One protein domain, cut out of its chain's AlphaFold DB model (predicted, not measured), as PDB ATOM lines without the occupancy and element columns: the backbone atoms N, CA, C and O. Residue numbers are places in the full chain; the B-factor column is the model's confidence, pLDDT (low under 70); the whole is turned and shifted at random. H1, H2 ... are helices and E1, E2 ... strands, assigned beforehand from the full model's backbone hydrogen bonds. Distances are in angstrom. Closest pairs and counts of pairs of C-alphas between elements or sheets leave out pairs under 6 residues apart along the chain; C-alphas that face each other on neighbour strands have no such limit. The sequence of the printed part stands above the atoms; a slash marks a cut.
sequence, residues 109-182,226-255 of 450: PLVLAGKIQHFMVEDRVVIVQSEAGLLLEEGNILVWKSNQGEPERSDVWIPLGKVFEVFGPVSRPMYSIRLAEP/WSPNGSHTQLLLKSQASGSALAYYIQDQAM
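This is residues 109 to 182 and 226 to 255 of the 450 residues of the protein "Hypothetical protein" of Amphiprora paludosa (UniProt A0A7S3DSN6). Picture a small closed barrel of six strands, with one helix, H1, packed on its outside. E1 and E4, the two long strands, bend sharply as they wrap round the barrel, and residues 149 to 154, in the loop from E3 to E4, stick out. Round the ring run E1, E2, E5, E4, E3, E6 and back to E1, each neighbour pair antiparallel. The printed part has 104 residues, with the order E1 E2 E3 E4 E5 H1 E6 along the chain; the class is mostly strand. The whole is compact, with a radius of gyration of the C-alphas of 13.2 A and spans of 35 by 32 by 25 A.

Begin with E4, residues 156 to 167, which bends by 73 degrees at residue 164. Its pairing is staggered: residues 156 to 162 pair with E3, residues 141 to 146, where N 158 and O 144 are 2.9 A apart, and residues 163 to 167 with E5, residues 174 to 178, where N 164 and O 176 are 2.8 A apart. On the other side of E5 look for E2, residues 125 to 130, with N 126 and O 177 at 2.9 A. E3, E4 and E5 form a meander, each strand the antiparallel neighbour of the one before; with E2, the antiparallel neighbour of E5, they make a Greek key. E1, residues 110 to 120, forms a hairpin with E2, N 115 and O 129 being 2.9 A apart, and bends by 71 degrees at residue 117. E6, residues 246 to 250, closes the ring: N 113 and O 247 are 2.9 A apart towards E1, and N 143 and O 248 are 2.8 A apart towards E3. H1, residues 231 to 241, is on the barrel, outside it, at a height over the sheet of 8.5 A. It runs across the strands, at 65 degrees to E4 on the local plane. The closest C-alphas of H1 and E1 are those of Gln 240 and Ile 116, 7.0 A apart. In H1 every O i to N i+4 pair is within hydrogen-bond range.

Find C-alpha 110 at (11.195, -16.647, 2.038); from there E1 runs 24.6 A to C-alpha 120. E4 starts at C-alpha 156, (5.813, -28.191, -0.049), and spans 28.3 A. E3 spans 16.4 A, E2 15.8 A, H1 15.6 A, E5 13.3 A and E6 13.1 A, ending at C-alpha 250, (15.853, -18.306, 2.969).

The C-alphas farthest apart are those of Glu 152 and Pro 169, 39.2 A. Residues 183 to 225 are not printed; C-alphas 182 and 226 are 7.8 A apart across this cut, in the link from E5 to H1. Of the links printed whole, none is long. The mean pLDDT of the printed part is 91.8; residues 149 to 151, 153 and 252 to 255 are under 70.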
ATOM      1  N   PRO A 109      11.173 -15.818   6.676       89.12
ATOM      2  CA  PRO A 109      10.905 -15.030   5.484       89.12
ATOM      3  C   PRO A 109      11.580 -15.681   4.271       89.12
ATOM      4  O   PRO A 109      12.804 -15.767   4.185       89.12
ATOM      5  N   LEU A 110      10.758 -16.162   3.341       92.06
ATOM      6  CA  LEU A 110      11.195 -16.647   2.038       92.06
ATOM      7  C   LEU A 110      11.013 -15.519   1.031       92.06
ATOM      8  O   LEU A 110       9.905 -15.009   0.857       92.06
ATOM      9  N   VAL A 111      12.097 -15.143   0.364       94.19
ATOM     10  CA  VAL A 111      12.097 -14.104  -0.669       94.19
ATOM     11  C   VAL A 111      12.388 -14.768  -2.010       94.19
ATOM     12  O   VAL A 111      13.174 -15.714  -2.087       94.19
ATOM     13  N   LEU A 112      11.706 -14.328  -3.069       95.81
ATOM     14  CA  LEU A 112      11.892 -14.878  -4.410       95.81
ATOM     15  C   LEU A 112      13.341 -14.627  -4.852       95.81
ATOM     16  O   LEU A 112      13.780 -13.485  -4.922       95.81
ATOM     17  N   ALA A 113      14.093 -15.702  -5.097       96.75
ATOM     18  CA  ALA A 113      15.463 -15.612  -5.592       96.75
ATOM     19  C   ALA A 113      15.480 -15.473  -7.114       96.75
ATOM     20  O   ALA A 113      16.269 -14.719  -7.677       96.75
ATOM     21  N   GLY A 114      14.589 -16.208  -7.781       97.25
ATOM     22  CA  GLY A 114      14.455 -16.179  -9.225       97.25
ATOM     23  C   GLY A 114      13.855 -17.463  -9.782       97.25
ATOM     24  O   GLY A 114      13.046 -18.138  -9.138       97.25
ATOM     25  N   LYS A 115      14.245 -17.802 -11.010       97.50
ATOM     26  CA  LYS A 115      13.667 -18.902 -11.784       97.50
ATOM     27  C   LYS A 115      14.713 -19.969 -12.081       97.50
ATOM     28  O   LYS A 115      15.818 -19.646 -12.511       97.50
ATOM     29  N   ILE A 116      14.359 -21.237 -11.885       97.69
ATOM     30  CA  ILE A 116      15.225 -22.362 -12.255       97.69
ATOM     31  C   ILE A 116      15.236 -22.461 -13.784       97.69
ATOM     32  O   ILE A 116      14.189 -22.689 -14.393       97.69
ATOM     33  N   GLN A 117      16.404 -22.246 -14.393       97.50
ATOM     34  CA  GLN A 117      16.591 -22.283 -15.850       97.50
ATOM     35  C   GLN A 117      17.052 -23.660 -16.321       97.50
ATOM     36  O   GLN A 117      16.481 -24.221 -17.257       97.50
ATOM     37  N   HIS A 118      18.053 -24.226 -15.641       97.75
ATOM     38  CA  HIS A 118      18.654 -25.512 -15.991       97.75
ATOM     39  C   HIS A 118      18.784 -26.412 -14.764       97.75
ATOM     40  O   HIS A 118      18.986 -25.941 -13.645       97.75
ATOM     41  N   PHE A 119      18.694 -27.715 -15.000       97.81
ATOM     42  CA  PHE A 119      18.964 -28.752 -14.018       97.81
ATOM     43  C   PHE A 119      19.774 -29.850 -14.711       97.81
ATOM     44  O   PHE A 119      19.277 -30.548 -15.594       97.81
ATOM     45  N   MET A 120      21.046 -29.943 -14.340       97.56
ATOM     46  CA  MET A 120      22.012 -30.908 -14.845       97.56
ATOM     47  C   MET A 120      21.995 -32.102 -13.891       97.56
ATOM     48  O   MET A 120      22.596 -32.074 -12.820       97.56
ATOM     49  N   VAL A 121      21.211 -33.118 -14.256       96.62
ATOM     50  CA  VAL A 121      20.913 -34.279 -13.401       96.62
ATOM     51  C   VAL A 121      22.171 -35.097 -13.090       96.62
ATOM     52  O   VAL A 121      22.317 -35.588 -11.974       96.62
ATOM     53  N   GLU A 122      23.076 -35.225 -14.063       95.81
ATOM     54  CA  GLU A 122      24.322 -35.995 -13.944       95.81
ATOM     55  C   GLU A 122      25.301 -35.321 -12.967       95.81
ATOM     56  O   GLU A 122      25.750 -35.960 -12.016       95.81
ATOM     57  N   ASP A 123      25.521 -34.012 -13.119       97.00
ATOM     58  CA  ASP A 123      26.394 -33.207 -12.248       97.00
ATOM     59  C   ASP A 123      25.752 -32.817 -10.906       97.00
ATOM     60  O   ASP A 123      26.406 -32.228 -10.045       97.00
ATOM     61  N   ARG A 124      24.451 -33.097 -10.726       97.12
ATOM     62  CA  ARG A 124      23.630 -32.635  -9.591       97.12
ATOM     63  C   ARG A 124      23.625 -31.111  -9.414       97.12
ATOM     64  O   ARG A 124      23.527 -30.617  -8.290       97.12
ATOM     65  N   VAL A 125      23.693 -30.360 -10.512       98.12
ATOM     66  CA  VAL A 125      23.718 -28.889 -10.494       98.12
ATOM     67  C   VAL A 125      22.373 -28.310 -10.926       98.12
ATOM     68  O   VAL A 125      21.842 -28.638 -11.986       98.12
ATOM     69  N   VAL A 126      21.830 -27.395 -10.124       98.25
ATOM     70  CA  VAL A 126      20.672 -26.562 -10.478       98.25
ATOM     71  C   VAL A 126      21.153 -25.137 -10.738       98.25
ATOM     72  O   VAL A 126      21.858 -24.568  -9.910       98.25
ATOM     73  N   ILE A 127      20.744 -24.553 -11.867       98.38
ATOM     74  CA  ILE A 127      21.034 -23.159 -12.222       98.38
ATOM     75  C   ILE A 127      19.780 -22.306 -12.030       98.38
ATOM     76  O   ILE A 127      18.769 -22.489 -12.718       98.38
ATOM     77  N   VAL A 128      19.862 -21.341 -11.117       98.38
ATOM     78  CA  VAL A 128      18.811 -20.347 -10.852       98.38
ATOM     79  C   VAL A 128      19.224 -19.019 -11.471       98.38
ATOM     80  O   VAL A 128      20.235 -18.450 -11.079       98.38
ATOM     81  N   GLN A 129      18.432 -18.484 -12.399       97.94
ATOM     82  CA  GLN A 129      18.602 -17.105 -12.854       97.94
ATOM     83  C   GLN A 129      17.876 -16.160 -11.903       97.94
ATOM     84  O   GLN A 129      16.677 -16.326 -11.661       97.94
ATOM     85  N   SER A 130      18.593 -15.151 -11.416       97.75
ATOM     86  CA  SER A 130      18.080 -14.172 -10.467       97.75
ATOM     87  C   SER A 130      16.922 -13.345 -11.026       97.75
ATOM     88  O   SER A 130      16.889 -12.975 -12.209       97.75
ATOM     89  N   GLU A 131      16.000 -12.978 -10.139       94.06
ATOM     90  CA  GLU A 131      15.168 -11.798 -10.360       94.06
ATOM     91  C   GLU A 131      16.041 -10.527 -10.319       94.06
ATOM     92  O   GLU A 131      17.121 -10.504  -9.715       94.06
ATOM     93  N   ALA A 132      15.628  -9.483 -11.042       87.00
ATOM     94  CA  ALA A 132      16.451  -8.294 -11.249       87.00
ATOM     95  C   ALA A 132      16.662  -7.516  -9.938       87.00
ATOM     96  O   ALA A 132      15.703  -7.171  -9.251       87.00
ATOM     97  N   GLY A 133      17.920  -7.188  -9.632       86.19
ATOM     98  CA  GLY A 133      18.289  -6.404  -8.448       86.19
ATOM     99  C   GLY A 133      18.489  -7.205  -7.159       86.19
ATOM    100  O   GLY A 133      18.852  -6.607  -6.148       86.19
ATOM    101  N   LEU A 134      18.312  -8.530  -7.180       91.88
ATOM    102  CA  LEU A 134      18.788  -9.400  -6.108       91.88
ATOM    103  C   LEU A 134      20.222  -9.856  -6.415       91.88
ATOM    104  O   LEU A 134      20.498 -10.319  -7.521       91.88
ATOM    105  N   LEU A 135      21.109  -9.737  -5.428       94.00
ATOM    106  CA  LEU A 135      22.446 -10.326  -5.430       94.00
ATOM    107  C   LEU A 135      22.524 -11.264  -4.222       94.00
ATOM    108  O   LEU A 135      22.435 -10.800  -3.085       94.00
ATOM    109  N   LEU A 136      22.627 -12.568  -4.472       94.75
ATOM    110  CA  LEU A 136      22.949 -13.560  -3.445       94.75
ATOM    111  C   LEU A 136      24.454 -13.829  -3.438       94.75
ATOM    112  O   LEU A 136      25.108 -13.743  -4.476       94.75
ATOM    113  N   GLU A 137      24.971 -14.172  -2.266       94.31
ATOM    114  CA  GLU A 137      26.361 -14.549  -2.029       94.31
ATOM    115  C   GLU A 137      26.496 -16.079  -1.962       94.31
ATOM    116  O   GLU A 137      25.517 -16.824  -1.809       94.31
ATOM    117  N   GLU A 138      27.729 -16.569  -2.070       94.38
ATOM    118  CA  GLU A 138      28.032 -17.981  -1.844       94.38
ATOM    119  C   GLU A 138      27.637 -18.405  -0.423       94.38
ATOM    120  O   GLU A 138      27.783 -17.670   0.554       94.38
ATOM    121  N   GLY A 139      27.094 -19.614  -0.294       92.06
ATOM    122  CA  GLY A 139      26.601 -20.139   0.973       92.06
ATOM    123  C   GLY A 139      25.134 -19.832   1.299       92.06
ATOM    124  O   GLY A 139      24.575 -20.548   2.135       92.06
ATOM    125  N   ASN A 140      24.475 -18.865   0.637       93.38
ATOM    126  CA  ASN A 140      23.037 -18.612   0.836       93.38
ATOM    127  C   ASN A 140      22.197 -19.863   0.512       93.38
ATOM    128  O   ASN A 140      22.425 -20.527  -0.499       93.38
ATOM    129  N   ILE A 141      21.202 -20.184   1.347       94.31
ATOM    130  CA  ILE A 141      20.374 -21.389   1.178       94.31
ATOM    131  C   ILE A 141      19.156 -21.100   0.295       94.31
ATOM    132  O   ILE A 141      18.372 -20.186   0.563       94.31
ATOM    133  N   LEU A 142      18.969 -21.939  -0.723       96.00
ATOM    134  CA  LEU A 142      17.855 -21.890  -1.665       96.00
ATOM    135  C   LEU A 142      16.890 -23.064  -1.455       96.00
ATOM    136  O   LEU A 142      17.289 -24.221  -1.290       96.00
ATOM    137  N   VAL A 143      15.597 -22.755  -1.513       96.06
ATOM    138  CA  VAL A 143      14.481 -23.703  -1.484       96.06
ATOM    139  C   VAL A 143      13.629 -23.539  -2.739       96.06
ATOM    140  O   VAL A 143      13.474 -22.449  -3.285       96.06
ATOM    141  N   TRP A 144      13.042 -24.631  -3.201       96.00
ATOM    142  CA  TRP A 144      12.134 -24.657  -4.338       96.00
ATOM    143  C   TRP A 144      10.709 -24.964  -3.868       96.00
ATOM    144  O   TRP A 144      10.490 -25.843  -3.029       96.00
ATOM    145  N   LYS A 145       9.732 -24.228  -4.409       92.94
ATOM    146  CA  LYS A 145       8.308 -24.456  -4.150       92.94
ATOM    147  C   LYS A 145       7.753 -25.523  -5.099       92.94
ATOM    148  O   LYS A 145       7.602 -25.273  -6.296       92.94
ATOM    149  N   SER A 146       7.412 -26.697  -4.569       91.88
ATOM    150  CA  SER A 146       6.769 -27.756  -5.350       91.88
ATOM    151  C   SER A 146       5.271 -27.492  -5.507       91.88
ATOM    152  O   SER A 146       4.521 -27.470  -4.531       91.88
ATOM    153  N   ASN A 147       4.822 -27.355  -6.756       85.31
ATOM    154  CA  ASN A 147       3.419 -27.116  -7.116       85.31
ATOM    155  C   ASN A 147       2.589 -28.419  -7.240       85.31
ATOM    156  O   ASN A 147       1.543 -28.412  -7.878       85.31
ATOM    157  N   GLN A 148       3.057 -29.553  -6.695       75.62
ATOM    158  CA  GLN A 148       2.353 -30.852  -6.772       75.62
ATOM    159  C   GLN A 148       1.397 -31.146  -5.602       75.62
ATOM    160  O   GLN A 148       0.920 -32.271  -5.456       75.62
ATOM    161  N   GLY A 149       1.092 -30.153  -4.768       64.00
ATOM    162  CA  GLY A 149      -0.038 -30.255  -3.852       64.00
ATOM    163  C   GLY A 149      -1.368 -30.175  -4.607       64.00
ATOM    164  O   GLY A 149      -1.548 -29.301  -5.450       64.00
ATOM    165  N   GLU A 150      -2.323 -31.034  -4.237       68.31
ATOM    166  CA  GLU A 150      -3.750 -30.674  -4.276       68.31
ATOM    167  C   GLU A 150      -3.925 -29.244  -3.728       68.31
ATOM    168  O   GLU A 150      -3.233 -28.907  -2.762       68.31
ATOM    169  N   PRO A 151      -4.838 -28.408  -4.259       69.38
ATOM    170  CA  PRO A 151      -4.932 -26.987  -3.901       69.38
ATOM    171  C   PRO A 151      -5.203 -26.707  -2.409       69.38
ATOM    172  O   PRO A 151      -5.005 -25.582  -1.959       69.38
ATOM    173  N   GLU A 152      -5.619 -27.711  -1.630       79.75
ATOM    174  CA  GLU A 152      -5.795 -27.621  -0.173       79.75
ATOM    175  C   GLU A 152      -4.566 -28.060   0.651       79.75
ATOM    176  O   GLU A 152      -4.521 -27.844   1.864       79.75
ATOM    177  N   ARG A 153      -3.553 -28.690   0.040       68.88
ATOM    178  CA  ARG A 153      -2.350 -29.145   0.755       68.88
ATOM    179  C   ARG A 153      -1.292 -28.048   0.790       68.88
ATOM    180  O   ARG A 153      -0.851 -27.558  -0.242       68.88
ATOM    181  N   SER A 154      -0.854 -27.731   2.010       76.69
ATOM    182  CA  SER A 154       0.217 -26.778   2.333       76.69
ATOM    183  C   SER A 154       1.395 -26.827   1.355       76.69
ATOM    184  O   SER A 154       1.914 -27.920   1.110       76.69
ATOM    185  N   ASP A 155       1.873 -25.656   0.928       85.00
ATOM    186  CA  ASP A 155       3.094 -25.481   0.136       85.00
ATOM    187  C   ASP A 155       4.229 -26.417   0.593       85.00
ATOM    188  O   ASP A 155       4.683 -26.359   1.741       85.00
ATOM    189  N   VAL A 156       4.692 -27.283  -0.313       89.25
ATOM    190  CA  VAL A 156       5.813 -28.191  -0.049       89.25
ATOM    191  C   VAL A 156       7.102 -27.531  -0.524       89.25
ATOM    192  O   VAL A 156       7.352 -27.398  -1.723       89.25
ATOM    193  N   TRP A 157       7.918 -27.124   0.443       92.31
ATOM    194  CA  TRP A 157       9.232 -26.530   0.226       92.31
ATOM    195  C   TRP A 157      10.298 -27.621   0.206       92.31
ATOM    196  O   TRP A 157      10.431 -28.372   1.171       92.31
ATOM    197  N   ILE A 158      11.048 -27.708  -0.892       94.25
ATOM    198  CA  ILE A 158      12.128 -28.679  -1.082       94.25
ATOM    199  C   ILE A 158      13.459 -27.915  -1.037       94.25
ATOM    200  O   ILE A 158      13.651 -27.014  -1.856       94.25
ATOM    201  N   PRO A 159      14.385 -28.219  -0.110       94.88
ATOM    202  CA  PRO A 159      15.696 -27.579  -0.098       94.88
ATOM    203  C   PRO A 159      16.503 -28.003  -1.328       94.88
ATOM    204  O   PRO A 159      16.628 -29.196  -1.604       94.88
ATOM    205  N   LEU A 160      17.050 -27.027  -2.058       96.00
ATOM    206  CA  LEU A 160      17.975 -27.279  -3.166       96.00
ATOM    207  C   LEU A 160      19.399 -27.444  -2.628       96.00
ATOM    208  O   LEU A 160      20.068 -28.426  -2.922       96.00
ATOM    209  N   GLY A 161      19.844 -26.503  -1.793       95.00
ATOM    210  CA  GLY A 161      21.201 -26.483  -1.254       95.00
ATOM    211  C   GLY A 161      21.677 -25.062  -0.983       95.00
ATOM    212  O   GLY A 161      20.869 -24.143  -0.839       95.00
ATOM    213  N   LYS A 162      22.998 -24.893  -0.920       95.31
ATOM    214  CA  LYS A 162      23.659 -23.585  -0.842       95.31
ATOM    215  C   LYS A 162      24.052 -23.105  -2.240       95.31
ATOM    216  O   LYS A 162      24.413 -23.930  -3.078       95.31
ATOM    217  N   VAL A 163      24.042 -21.792  -2.467       96.69
ATOM    218  CA  VAL A 163      24.737 -21.177  -3.609       96.69
ATOM    219  C   VAL A 163      26.205 -21.602  -3.551       96.69
ATOM    220  O   VAL A 163      26.876 -21.373  -2.546       96.69
ATOM    221  N   PHE A 164      26.661 -22.268  -4.605       97.38
ATOM    222  CA  PHE A 164      28.035 -22.730  -4.786       97.38
ATOM    223  C   PHE A 164      28.878 -21.702  -5.547       97.38
ATOM    224  O   PHE A 164      30.047 -21.542  -5.237       97.38
ATOM    225  N   GLU A 165      28.283 -21.020  -6.529       97.56
ATOM    226  CA  GLU A 165      28.968 -20.066  -7.407       97.56
ATOM    227  C   GLU A 165      27.959 -19.041  -7.947       97.56
ATOM    228  O   GLU A 165      26.796 -19.382  -8.206       97.56
ATOM    229  N   VAL A 166      28.407 -17.798  -8.139       97.88
ATOM    230  CA  VAL A 166      27.623 -16.691  -8.708       97.88
ATOM    231  C   VAL A 166      28.280 -16.222 -10.005       97.88
ATOM    232  O   VAL A 166      29.431 -15.797  -9.998       97.88
ATOM    233  N   PHE A 167      27.556 -16.269 -11.124       97.88
ATOM    234  CA  PHE A 167      28.118 -15.997 -12.451       97.88
ATOM    235  C   PHE A 167      27.146 -15.249 -13.381       97.88
ATOM    236  O   PHE A 167      25.966 -15.062 -13.080       97.88
ATOM    237  N   GLY A 168      27.635 -14.815 -14.545       97.38
ATOM    238  CA  GLY A 168      26.841 -14.084 -15.538       97.38
ATOM    239  C   GLY A 168      26.726 -12.570 -15.277       97.38
ATOM    240  O   GLY A 168      27.486 -12.011 -14.487       97.38
ATOM    241  N   PRO A 169      25.819 -11.860 -15.977       97.00
ATOM    242  CA  PRO A 169      25.737 -10.401 -15.911       97.00
ATOM    243  C   PRO A 169      25.255  -9.890 -14.547       97.00
ATOM    244  O   PRO A 169      24.215 -10.322 -14.063       97.00
ATOM    245  N   VAL A 170      25.921  -8.872 -13.992       94.94
ATOM    246  CA  VAL A 170      25.586  -8.257 -12.683       94.94
ATOM    247  C   VAL A 170      24.128  -7.774 -12.585       94.94
ATOM    248  O   VAL A 170      23.546  -7.752 -11.507       94.94
ATOM    249  N   SER A 171      23.499  -7.407 -13.706       95.75
ATOM    250  CA  SER A 171      22.088  -6.997 -13.737       95.75
ATOM    251  C   SER A 171      21.098  -8.150 -13.521       95.75
ATOM    252  O   SER A 171      19.965  -7.904 -13.101       95.75
ATOM    253  N   ARG A 172      21.499  -9.387 -13.845       97.25
ATOM    254  CA  ARG A 172      20.707 -10.625 -13.760       97.25
ATOM    255  C   ARG A 172      21.649 -11.826 -13.551       97.25
ATOM    256  O   ARG A 172      21.818 -12.615 -14.488       97.25
ATOM    257  N   PRO A 173      22.282 -11.955 -12.371       97.81
ATOM    258  CA  PRO A 173      23.219 -13.041 -12.117       97.81
ATOM    259  C   PRO A 173      22.518 -14.401 -12.163       97.81
ATOM    260  O   PRO A 173      21.290 -14.518 -12.079       97.81
ATOM    261  N   MET A 174      23.325 -15.440 -12.300       98.38
ATOM    262  CA  MET A 174      22.929 -16.834 -12.214       98.38
ATOM    263  C   MET A 174      23.662 -17.481 -11.042       98.38
ATOM    264  O   MET A 174      24.831 -17.199 -10.788       98.38
ATOM    265  N   TYR A 175      22.950 -18.342 -10.331       98.38
ATOM    266  CA  TYR A 175      23.434 -19.049  -9.159       98.38
ATOM    267  C   TYR A 175      23.552 -20.529  -9.503       98.38
ATOM    268  O   TYR A 175      22.578 -21.129  -9.968       98.38
ATOM    269  N   SER A 176      24.726 -21.107  -9.268       98.44
ATOM    270  CA  SER A 176      24.947 -22.554  -9.303       98.44
ATOM    271  C   SER A 176      24.661 -23.138  -7.923       98.44
ATOM    272  O   SER A 176      25.130 -22.602  -6.918       98.44
ATOM    273  N   ILE A 177      23.888 -24.221  -7.848       98.25
ATOM    274  CA  ILE A 177      23.573 -24.932  -6.605       98.25
ATOM    275  C   ILE A 177      23.891 -26.405  -6.811       98.25
ATOM    276  O   ILE A 177      23.283 -27.054  -7.664       98.25
ATOM    277  N   ARG A 178      24.801 -26.945  -5.998       97.50
ATOM    278  CA  ARG A 178      25.059 -28.386  -5.930       97.50
ATOM    279  C   ARG A 178      24.038 -29.030  -4.994       97.50
ATOM    280  O   ARG A 178      23.931 -28.637  -3.831       97.50
ATOM    281  N   LEU A 179      23.280 -29.997  -5.505       96.94
ATOM    282  CA  LEU A 179      22.378 -30.817  -4.698       96.94
ATOM    283  C   LEU A 179      23.193 -31.788  -3.834       96.94
ATOM    284  O   LEU A 179      24.356 -32.068  -4.117       96.94
ATOM    285  N   ALA A 180      22.565 -32.339  -2.795       93.25
ATOM    286  CA  ALA A 180      23.206 -33.354  -1.968       93.25
ATOM    287  C   ALA A 180      23.647 -34.565  -2.815       93.25
ATOM    288  O   ALA A 180      22.862 -35.147  -3.576       93.25
ATOM    289  N   GLU A 181      24.907 -34.954  -2.648       92.75
ATOM    290  CA  GLU A 181      25.406 -36.249  -3.100       92.75
ATOM    291  C   GLU A 181      24.592 -37.374  -2.446       92.75
ATOM    292  O   GLU A 181      24.056 -37.195  -1.342       92.75
ATOM    293  N   PRO A 182      24.456 -38.540  -3.108       88.38
ATOM    294  CA  PRO A 182      23.836 -39.663  -2.440       88.38
ATOM    295  C   PRO A 182      24.742 -39.994  -1.256       88.38
ATOM    296  O   PRO A 182      25.967 -39.970  -1.390       88.38
ATOM    297  N   TRP A 226      17.303 -37.306  -5.316       96.12
ATOM    298  CA  TRP A 226      17.933 -36.529  -6.390       96.12
ATOM    299  C   TRP A 226      18.620 -37.391  -7.459       96.12
ATOM    300  O   TRP A 226      19.234 -36.861  -8.384       96.12
ATOM    301  N   SER A 227      18.485 -38.718  -7.394       95.75
ATOM    302  CA  SER A 227      18.915 -39.608  -8.480       95.75
ATOM    303  C   SER A 227      18.150 -39.307  -9.788       95.75
ATOM    304  O   SER A 227      17.093 -38.671  -9.738       95.75
ATOM    305  N   PRO A 228      18.597 -39.782 -10.970       96.31
ATOM    306  CA  PRO A 228      17.899 -39.519 -12.237       96.31
ATOM    307  C   PRO A 228      16.428 -39.965 -12.260       96.31
ATOM    308  O   PRO A 228      15.592 -39.334 -12.902       96.31
ATOM    309  N   ASN A 229      16.103 -41.018 -11.504       96.31
ATOM    310  CA  ASN A 229      14.740 -41.519 -11.316       96.31
ATOM    311  C   ASN A 229      14.132 -41.107  -9.961       96.31
ATOM    312  O   ASN A 229      13.030 -41.544  -9.632       96.31
ATOM    313  N   GLY A 230      14.836 -40.288  -9.179       95.50
ATOM    314  CA  GLY A 230      14.426 -39.816  -7.865       95.50
ATOM    315  C   GLY A 230      13.189 -38.926  -7.935       95.50
ATOM    316  O   GLY A 230      12.946 -38.231  -8.926       95.50
ATOM    317  N   SER A 231      12.381 -38.945  -6.873       95.25
ATOM    318  CA  SER A 231      11.118 -38.209  -6.851       95.25
ATOM    319  C   SER A 231      11.337 -36.709  -7.049       95.25
ATOM    320  O   SER A 231      10.703 -36.124  -7.921       95.25
ATOM    321  N   HIS A 232      12.272 -36.082  -6.329       95.62
ATOM    322  CA  HIS A 232      12.520 -34.644  -6.457       95.62
ATOM    323  C   HIS A 232      13.019 -34.265  -7.858       95.62
ATOM    324  O   HIS A 232      12.554 -33.267  -8.408       95.62
ATOM    325  N   THR A 233      13.869 -35.095  -8.470       96.62
ATOM    326  CA  THR A 233      14.330 -34.934  -9.859       96.62
ATOM    327  C   THR A 233      13.159 -34.903 -10.843       96.62
ATOM    328  O   THR A 233      13.024 -33.955 -11.618       96.62
ATOM    329  N   GLN A 234      12.258 -35.892 -10.780       96.31
ATOM    330  CA  GLN A 234      11.082 -35.953 -11.657       96.31
ATOM    331  C   GLN A 234      10.116 -34.782 -11.428       96.31
ATOM    332  O   GLN A 234       9.585 -34.210 -12.385       96.31
ATOM    333  N   LEU A 235       9.893 -34.403 -10.162       95.25
ATOM    334  CA  LEU A 235       9.069 -33.247  -9.810       95.25
ATOM    335  C   LEU A 235       9.659 -31.962 -10.429       95.25
ATOM    336  O   LEU A 235       8.916 -31.181 -11.028       95.25
ATOM    337  N   LEU A 236      10.978 -31.756 -10.307       95.81
ATOM    338  CA  LEU A 236      11.668 -30.550 -10.765       95.81
ATOM    339  C   LEU A 236      11.660 -30.441 -12.291       95.81
ATOM    340  O   LEU A 236      11.265 -29.401 -12.817       95.81
ATOM    341  N   LEU A 237      11.985 -31.526 -13.001       96.06
ATOM    342  CA  LEU A 237      11.924 -31.584 -14.468       96.06
ATOM    343  C   LEU A 237      10.516 -31.255 -14.995       96.06
ATOM    344  O   LEU A 237      10.371 -30.478 -15.939       96.06
ATOM    345  N   LYS A 238       9.458 -31.765 -14.348       95.25
ATOM    346  CA  LYS A 238       8.066 -31.444 -14.715       95.25
ATOM    347  C   LYS A 238       7.732 -29.961 -14.494       95.25
ATOM    348  O   LYS A 238       7.068 -29.348 -15.334       95.25
ATOM    349  N   SER A 239       8.189 -29.361 -13.393       94.19
ATOM    350  CA  SER A 239       8.002 -27.925 -13.126       94.19
ATOM    351  C   SER A 239       8.836 -27.022 -14.042       94.19
ATOM    352  O   SER A 239       8.369 -25.944 -14.410       94.19
ATOM    353  N   GLN A 240      10.025 -27.464 -14.457       93.81
ATOM    354  CA  GLN A 240      10.864 -26.776 -15.440       93.81
ATOM    355  C   GLN A 240      10.214 -26.810 -16.831       93.81
ATOM    356  O   GLN A 240      10.070 -25.760 -17.452       93.81
ATOM    357  N   ALA A 241       9.706 -27.968 -17.270       94.81
ATOM    358  CA  ALA A 241       8.932 -28.104 -18.511       94.81
ATOM    359  C   ALA A 241       7.647 -27.248 -18.514       94.81
ATOM    360  O   ALA A 241       7.226 -26.755 -19.556       94.81
ATOM    361  N   SER A 242       7.050 -27.022 -17.338       94.06
ATOM    362  CA  SER A 242       5.908 -26.111 -17.157       94.06
ATOM    363  C   SER A 242       6.307 -24.628 -17.069       94.06
ATOM    364  O   SER A 242       5.444 -23.770 -16.900       94.06
ATOM    365  N   GLY A 243       7.606 -24.308 -17.085       92.94
ATOM    366  CA  GLY A 243       8.116 -22.949 -16.917       92.94
ATOM    367  C   GLY A 243       7.760 -22.298 -15.573       92.94
ATOM    368  O   GLY A 243       7.789 -21.069 -15.493       92.94
ATOM    369  N   SER A 244       7.422 -23.074 -14.536       90.38
ATOM    370  CA  SER A 244       6.879 -22.592 -13.251       90.38
ATOM    371  C   SER A 244       7.759 -22.910 -12.031       90.38
ATOM    372  O   SER A 244       7.355 -22.685 -10.891       90.38
ATOM    373  N   ALA A 245       8.975 -23.410 -12.261       95.81
ATOM    374  CA  ALA A 245       9.961 -23.693 -11.222       95.81
ATOM    375  C   ALA A 245      10.589 -22.396 -10.659       95.81
ATOM    376  O   ALA A 245      11.514 -21.826 -11.244       95.81
ATOM    377  N   LEU A 246      10.069 -21.925  -9.520       96.38
ATOM    378  CA  LEU A 246      10.547 -20.739  -8.800       96.38
ATOM    379  C   LEU A 246      11.407 -21.131  -7.594       96.38
ATOM    380  O   LEU A 246      10.974 -21.917  -6.746       96.38
ATOM    381  N   ALA A 247      12.603 -20.555  -7.507       96.50
ATOM    382  CA  ALA A 247      13.496 -20.711  -6.367       96.50
ATOM    383  C   ALA A 247      13.371 -19.500  -5.439       96.50
ATOM    384  O   ALA A 247      13.344 -18.354  -5.886       96.50
ATOM    385  N   TYR A 248      13.324 -19.760  -4.141       96.25
ATOM    386  CA  TYR A 248      13.245 -18.767  -3.081       96.25
ATOM    387  C   TYR A 248      14.472 -18.938  -2.199       96.25
ATOM    388  O   TYR A 248      14.852 -20.070  -1.900       96.25
ATOM    389  N   TYR A 249      15.098 -17.847  -1.778       94.31
ATOM    390  CA  TYR A 249      16.151 -17.942  -0.776       94.31
ATOM    391  C   TYR A 249      15.540 -17.799   0.612       94.31
ATOM    392  O   TYR A 249      14.552 -17.085   0.823       94.31
ATOM    393  N   ILE A 250      16.130 -18.517   1.559       92.06
ATOM    394  CA  ILE A 250      15.853 -18.306   2.969       92.06
ATOM    395  C   ILE A 250      16.509 -16.972   3.322       92.06
ATOM    396  O   ILE A 250      17.735 -16.873   3.279       92.06
ATOM    397  N   GLN A 251      15.712 -15.937   3.612       86.56
ATOM    398  CA  GLN A 251      16.261 -14.651   4.028       86.56
ATOM    399  C   GLN A 251      16.813 -14.812   5.439       86.56
ATOM    400  O   GLN A 251      16.091 -14.720   6.434       86.56
ATOM    401  N   ASP A 252      18.102 -15.127   5.485       65.38
ATOM    402  CA  ASP A 252      18.757 -15.557   6.699       65.38
ATOM    403  C   ASP A 252      18.767 -14.421   7.728       65.38
ATOM    404  O   ASP A 252      19.307 -13.337   7.495       65.38
ATOM    405  N   GLN A 253      18.141 -14.668   8.881       51.69
ATOM    406  CA  GLN A 253      18.355 -13.842  10.069       51.69
ATOM    407  C   GLN A 253      19.647 -14.232  10.792       51.69
ATOM    408  O   GLN A 253      20.022 -13.558  11.756       51.69
ATOM    409  N   ALA A 254      20.373 -15.250  10.306       46.75
ATOM    410  CA  ALA A 254      21.806 -15.321  10.517       46.75
ATOM    411  C   ALA A 254      22.458 -14.115   9.824       46.75
ATOM    412  O   ALA A 254      22.957 -14.191   8.703       46.75
ATOM    413  N   MET A 255      22.477 -12.979  10.531       47.00
ATOM    414  CA  MET A 255      23.515 -11.984  10.304       47.00
ATOM    415  C   MET A 255      24.833 -12.750  10.246       47.00
ATOM    416  O   MET A 255      25.090 -13.560  11.143       47.00
TER     417      MET A 255